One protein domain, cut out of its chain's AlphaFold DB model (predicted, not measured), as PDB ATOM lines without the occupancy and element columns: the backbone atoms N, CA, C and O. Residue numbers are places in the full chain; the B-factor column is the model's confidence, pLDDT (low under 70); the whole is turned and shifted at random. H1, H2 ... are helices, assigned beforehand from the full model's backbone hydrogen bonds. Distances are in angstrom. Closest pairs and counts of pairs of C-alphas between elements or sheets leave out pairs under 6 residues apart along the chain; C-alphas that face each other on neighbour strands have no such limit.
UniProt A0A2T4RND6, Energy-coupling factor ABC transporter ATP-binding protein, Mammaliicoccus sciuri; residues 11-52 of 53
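AT A GLANCE: This is residues 11 to 52 of the 53 residues of the protein "Energy-coupling factor ABC transporter ATP-binding protein" of Mammaliicoccus sciuri (UniProt A0A2T4RND6). Look for four short helices strung along an elongated body: H3 sits in the middle with H4 packed on it, while at the other end residues 19 to 24, mostly of H2, stick out. The 42 printed residues hold H1, H2, H3 and H4 in that order, with no named strand: all helix. It is compact, radius of gyration of the C-alphas 9.8 A, spanning 30 by 18 by 15 A.

IN THESE COORDINATES: Find C-alpha 29 at (70.222, 6.719, 52.937); from there H3, residues 29 to 36, runs 10.6 A. H4 is residues 46 to 50, 6.4 A, ending at C-alpha 50 (68.840, 18.178, 49.707). H2 is residues 17 to 22, 9.0 A; H1, residues 11 to 14, 5.4 A.

HOW THE PARTS SIT: H3 and H4 touch; their closest C-alphas, of Pro 30 and Tyr 46, are 5.3 A apart. H1 and H2 are close but not clearly touching: C-alphas 14 and 20, the closest, are 7.8 A apart. H2 and H3 are apart. Every O i to N i+4 pair is within hydrogen-bond range in H2, H3 and H4; H1 is too short for one.

THE WHOLE: The farthest C-alphas, of Ile 23 and Asp 51, are 30.6 A apart. The printed part has no cut, no link is long, and no printed residue is under 70 in pLDDT.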
ATOM      1  N   ILE A  11      64.913  10.219  65.980       89.81
ATOM      2  CA  ILE A  11      66.002  11.143  66.316       89.81
ATOM      3  C   ILE A  11      66.921  10.513  67.368       89.81
ATOM      4  O   ILE A  11      68.107  10.314  67.125       89.81
ATOM      5  N   GLU A  12      66.352  10.079  68.492       90.75
ATOM      6  CA  GLU A  12      67.113   9.477  69.594       90.75
ATOM      7  C   GLU A  12      67.791   8.154  69.206       90.75
ATOM      8  O   GLU A  12      68.839   7.802  69.760       90.75
ATOM      9  N   ILE A  13      67.204   7.387  68.285       91.31
ATOM     10  CA  ILE A  13      67.793   6.143  67.782       91.31
ATOM     11  C   ILE A  13      68.988   6.445  66.866       91.31
ATOM     12  O   ILE A  13      70.064   5.884  67.080       91.31
ATOM     13  N   PHE A  14      68.829   7.336  65.885       89.25
ATOM     14  CA  PHE A  14      69.830   7.559  64.838       89.25
ATOM     15  C   PHE A  14      70.937   8.561  65.193       89.25
ATOM     16  O   PHE A  14      71.990   8.509  64.559       89.25
ATOM     17  N   ASP A  15      70.791   9.373  66.244       84.75
ATOM     18  CA  ASP A  15      71.899  10.189  66.783       84.75
ATOM     19  C   ASP A  15      73.083   9.331  67.285       84.75
ATOM     20  O   ASP A  15      74.205   9.810  67.420       84.75
ATOM     21  N   HIS A  16      72.868   8.027  67.504       75.81
ATOM     22  CA  HIS A  16      73.915   7.057  67.848       75.81
ATOM     23  C   HIS A  16      74.160   6.044  66.723       75.81
ATOM     24  O   HIS A  16      74.299   4.843  66.974       75.81
ATOM     25  N   ALA A  17      74.195   6.519  65.477       76.31
ATOM     26  CA  ALA A  17      74.291   5.681  64.282       76.31
ATOM     27  C   ALA A  17      75.426   4.642  64.321       76.31
ATOM     28  O   ALA A  17      75.228   3.500  63.907       76.31
ATOM     29  N   GLU A  18      76.593   5.003  64.861       78.75
ATOM     30  CA  GLU A  18      77.737   4.091  64.980       78.75
ATOM     31  C   GLU A  18      77.372   2.847  65.810       78.75
ATOM     32  O   GLU A  18      77.591   1.719  65.369       78.75
ATOM     33  N   GLY A  19      76.678   3.030  66.940       84.56
ATOM     34  CA  GLY A  19      76.214   1.933  67.794       84.56
ATOM     35  C   GLY A  19      75.272   0.965  67.073       84.56
ATOM     36  O   GLY A  19      75.393  -0.249  67.234       84.56
ATOM     37  N   LEU A  20      74.388   1.479  66.213       87.31
ATOM     38  CA  LEU A  20      73.452   0.659  65.436       87.31
ATOM     39  C   LEU A  20      74.180  -0.229  64.415       87.31
ATOM     40  O   LEU A  20      73.882  -1.420  64.309       87.31
ATOM     41  N   THR A  21      75.186   0.312  63.723       86.62
ATOM     42  CA  THR A  21      75.964  -0.465  62.741       86.62
ATOM     43  C   THR A  21      76.756  -1.602  63.382       86.62
ATOM     44  O   THR A  21      76.812  -2.700  62.826       86.62
ATOM     45  N   THR A  22      77.277  -1.405  64.599       88.62
ATOM     46  CA  THR A  22      78.027  -2.453  65.319       88.62
ATOM     47  C   THR A  22      77.178  -3.669  65.700       88.62
ATOM     48  O   THR A  22      77.717  -4.765  65.851       88.62
ATOM     49  N   ILE A  23      75.857  -3.503  65.823       89.25
ATOM     50  CA  ILE A  23      74.917  -4.597  66.114       89.25
ATOM     51  C   ILE A  23      74.245  -5.160  64.852       89.25
ATOM     52  O   ILE A  23      73.348  -5.996  64.958       89.25
ATOM     53  N   GLY A  24      74.683  -4.725  63.664       88.62
ATOM     54  CA  GLY A  24      74.199  -5.216  62.373       88.62
ATOM     55  C   GLY A  24      72.971  -4.490  61.818       88.62
ATOM     56  O   GLY A  24      72.355  -4.998  60.881       88.62
ATOM     57  N   LEU A  25      72.599  -3.330  62.370       91.06
ATOM     58  CA  LEU A  25      71.547  -2.478  61.807       91.06
ATOM     59  C   LEU A  25      72.138  -1.488  60.796       91.06
ATOM     60  O   LEU A  25      73.243  -0.989  60.977       91.06
ATOM     61  N   ASP A  26      71.389  -1.184  59.737       91.44
ATOM     62  CA  ASP A  26      71.795  -0.201  58.725       91.44
ATOM     63  C   ASP A  26      71.230   1.193  59.037       91.44
ATOM     64  O   ASP A  26      70.261   1.359  59.786       91.44
ATOM     65  N   LEU A  27      71.840   2.201  58.425       90.81
ATOM     66  CA  LEU A  27      71.419   3.590  58.493       90.81
ATOM     67  C   LEU A  27      70.592   3.968  57.256       90.81
ATOM     68  O   LEU A  27      70.903   3.531  56.141       90.81
ATOM     69  N   PRO A  28      69.566   4.823  57.407       92.81
ATOM     70  CA  PRO A  28      68.853   5.419  56.284       92.81
ATOM     71  C   PRO A  28      69.791   6.123  55.297       92.81
ATOM     72  O   PRO A  28      70.795   6.720  55.688       92.81
ATOM     73  N   PHE A  29      69.432   6.101  54.009       93.25
ATOM     74  CA  PHE A  29      70.222   6.719  52.937       93.25
ATOM     75  C   PHE A  29      70.632   8.176  53.226       93.25
ATOM     76  O   PHE A  29      71.827   8.453  53.123       93.25
ATOM     77  N   PRO A  30      69.729   9.089  53.646       93.19
ATOM     78  CA  PRO A  30      70.106  10.486  53.845       93.19
ATOM     79  C   PRO A  30      71.175  10.663  54.926       93.19
ATOM     80  O   PRO A  30      72.117  11.431  54.758       93.19
ATOM     81  N   ILE A  31      71.077   9.874  55.999       91.69
ATOM     82  CA  ILE A  31      72.031   9.878  57.110       91.69
ATOM     83  C   ILE A  31      73.398   9.364  56.640       91.69
ATOM     84  O   ILE A  31      74.415   9.980  56.952       91.69
ATOM     85  N   LYS A  32      73.432   8.289  55.836       91.50
ATOM     86  CA  LYS A  32      74.683   7.764  55.260       91.50
ATOM     87  C   LYS A  32      75.387   8.793  54.385       91.50
ATOM     88  O   LYS A  32      76.590   8.982  54.526       91.50
ATOM     89  N   ILE A  33      74.649   9.470  53.507       92.56
ATOM     90  CA  ILE A  33      75.239  10.502  52.647       92.56
ATOM     91  C   ILE A  33      75.751  11.674  53.484       92.56
ATOM     92  O   ILE A  33      76.886  12.094  53.291       92.56
ATOM     93  N   ASN A  34      74.976  12.143  54.464       90.88
ATOM     94  CA  ASN A  34      75.401  13.226  55.348       90.88
ATOM     95  C   ASN A  34      76.699  12.889  56.106       90.88
ATOM     96  O   ASN A  34      77.617  13.705  56.165       90.88
ATOM     97  N   GLN A  35      76.823  11.654  56.606       89.06
ATOM     98  CA  GLN A  35      78.066  11.156  57.205       89.06
ATOM     99  C   GLN A  35      79.231  11.127  56.207       89.06
ATOM    100  O   GLN A  35      80.338  11.546  56.540       89.06
ATOM    101  N   MET A  36      78.998  10.655  54.978       90.19
ATOM    102  CA  MET A  36      80.024  10.606  53.926       90.19
ATOM    103  C   MET A  36      80.500  11.997  53.486       90.19
ATOM    104  O   MET A  36      81.634  12.131  53.031       90.19
ATOM    105  N   LEU A  37      79.667  13.026  53.651       91.00
ATOM    106  CA  LEU A  37      80.018  14.432  53.421       91.00
ATOM    107  C   LEU A  37      80.810  15.057  54.587       91.00
ATOM    108  O   LEU A  37      81.231  16.206  54.496       91.00
ATOM    109  N   GLY A  38      81.055  14.308  55.669       87.75
ATOM    110  CA  GLY A  38      81.819  14.768  56.831       87.75
ATOM    111  C   GLY A  38      81.005  15.585  57.837       87.75
ATOM    112  O   GLY A  38      81.582  16.199  58.737       87.75
ATOM    113  N   HIS A  39      79.678  15.605  57.706       85.44
ATOM    114  CA  HIS A  39      78.803  16.264  58.668       85.44
ATOM    115  C   HIS A  39      78.599  15.398  59.916       85.44
ATOM    116  O   HIS A  39      78.806  14.180  59.910       85.44
ATOM    117  N   GLN A  40      78.176  16.035  61.010       78.31
ATOM    118  CA  GLN A  40      77.818  15.303  62.221       78.31
ATOM    119  C   GLN A  40      76.673  14.329  61.940       78.31
ATOM    120  O   GLN A  40      75.755  14.598  61.166       78.31
ATOM    121  N   THR A  41      76.747  13.174  62.596       73.50
ATOM    122  CA  THR A  41      75.685  12.180  62.543       73.50
ATOM    123  C   THR A  41      74.499  12.691  63.340       73.50
ATOM    124  O   THR A  41      74.547  12.725  64.565       73.50
ATOM    125  N   SER A  42      73.441  13.056  62.636       79.75
ATOM    126  CA  SER A  42      72.140  13.347  63.217       79.75
ATOM    127  C   SER A  42      71.060  12.711  62.360       79.75
ATOM    128  O   SER A  42      71.273  12.420  61.175       79.75
ATOM    129  N   PHE A  43      69.880  12.513  62.940       85.06
ATOM    130  CA  PHE A  43      68.715  12.176  62.132       85.06
ATOM    131  C   PHE A  43      68.501  13.213  61.020       85.06
ATOM    132  O   PHE A  43      68.534  14.421  61.261       85.06
ATOM    133  N   LEU A  44      68.290  12.722  59.800       89.88
ATOM    134  CA  LEU A  44      68.136  13.544  58.607       89.88
ATOM    135  C   LEU A  44      67.136  12.888  57.655       89.88
ATOM    136  O   LEU A  44      67.220  11.686  57.379       89.88
ATOM    137  N   THR A  45      66.191  13.680  57.152       92.12
ATOM    138  CA  THR A  45      65.286  13.253  56.080       92.12
ATOM    139  C   THR A  45      65.933  13.471  54.718       92.12
ATOM    140  O   THR A  45      66.989  14.090  54.601       92.12
ATOM    141  N   TYR A  46      65.310  12.958  53.660       92.06
ATOM    142  CA  TYR A  46      65.806  13.194  52.308       92.06
ATOM    143  C   TYR A  46      65.767  14.685  51.946       92.06
ATOM    144  O   TYR A  46      66.749  15.218  51.439       92.06
ATOM    145  N   GLU A  47      64.668  15.362  52.265       94.44
ATOM    146  CA  GLU A  47      64.477  16.793  52.021       94.44
ATOM    147  C   GLU A  47      65.531  17.612  52.772       94.44
ATOM    148  O   GLU A  47      66.197  18.448  52.173       94.44
ATOM    149  N   GLY A  48      65.766  17.288  54.050       91.50
ATOM    150  CA  GLY A  48      66.790  17.959  54.848       91.50
ATOM    151  C   GLY A  48      68.211  17.766  54.309       91.50
ATOM    152  O   GLY A  48      69.026  18.670  54.445       91.50
ATOM    153  N   LEU A  49      68.515  16.624  53.681       90.81
ATOM    154  CA  LEU A  49      69.795  16.426  52.995       90.81
ATOM    155  C   LEU A  49      69.907  17.300  51.743       90.81
ATOM    156  O   LEU A  49      70.961  17.882  51.506       90.81
ATOM    157  N   VAL A  50      68.849  17.369  50.934       92.38
ATOM    158  CA  VAL A  50      68.840  18.178  49.707       92.38
ATOM    159  C   VAL A  50      69.037  19.658  50.030       92.38
ATOM    160  O   VAL A  50      69.785  20.320  49.326       92.38
ATOM    161  N   ASP A  51      68.443  20.152  51.116       91.44
ATOM    162  CA  ASP A  51      68.603  21.543  51.560       91.44
ATOM    163  C   ASP A  51      70.035  21.881  52.035       91.44
ATOM    164  O   ASP A  51      70.384  23.056  52.162       91.44
ATOM    165  N   GLN A  52      70.861  20.870  52.331       83.81
ATOM    166  CA  GLN A  52      72.251  21.026  52.779       83.81
ATOM    167  C   GLN A  52      73.284  20.947  51.641       83.81
ATOM    168  O   GLN A  52      74.475  21.144  51.903       83.81
TER     169      GLN A  52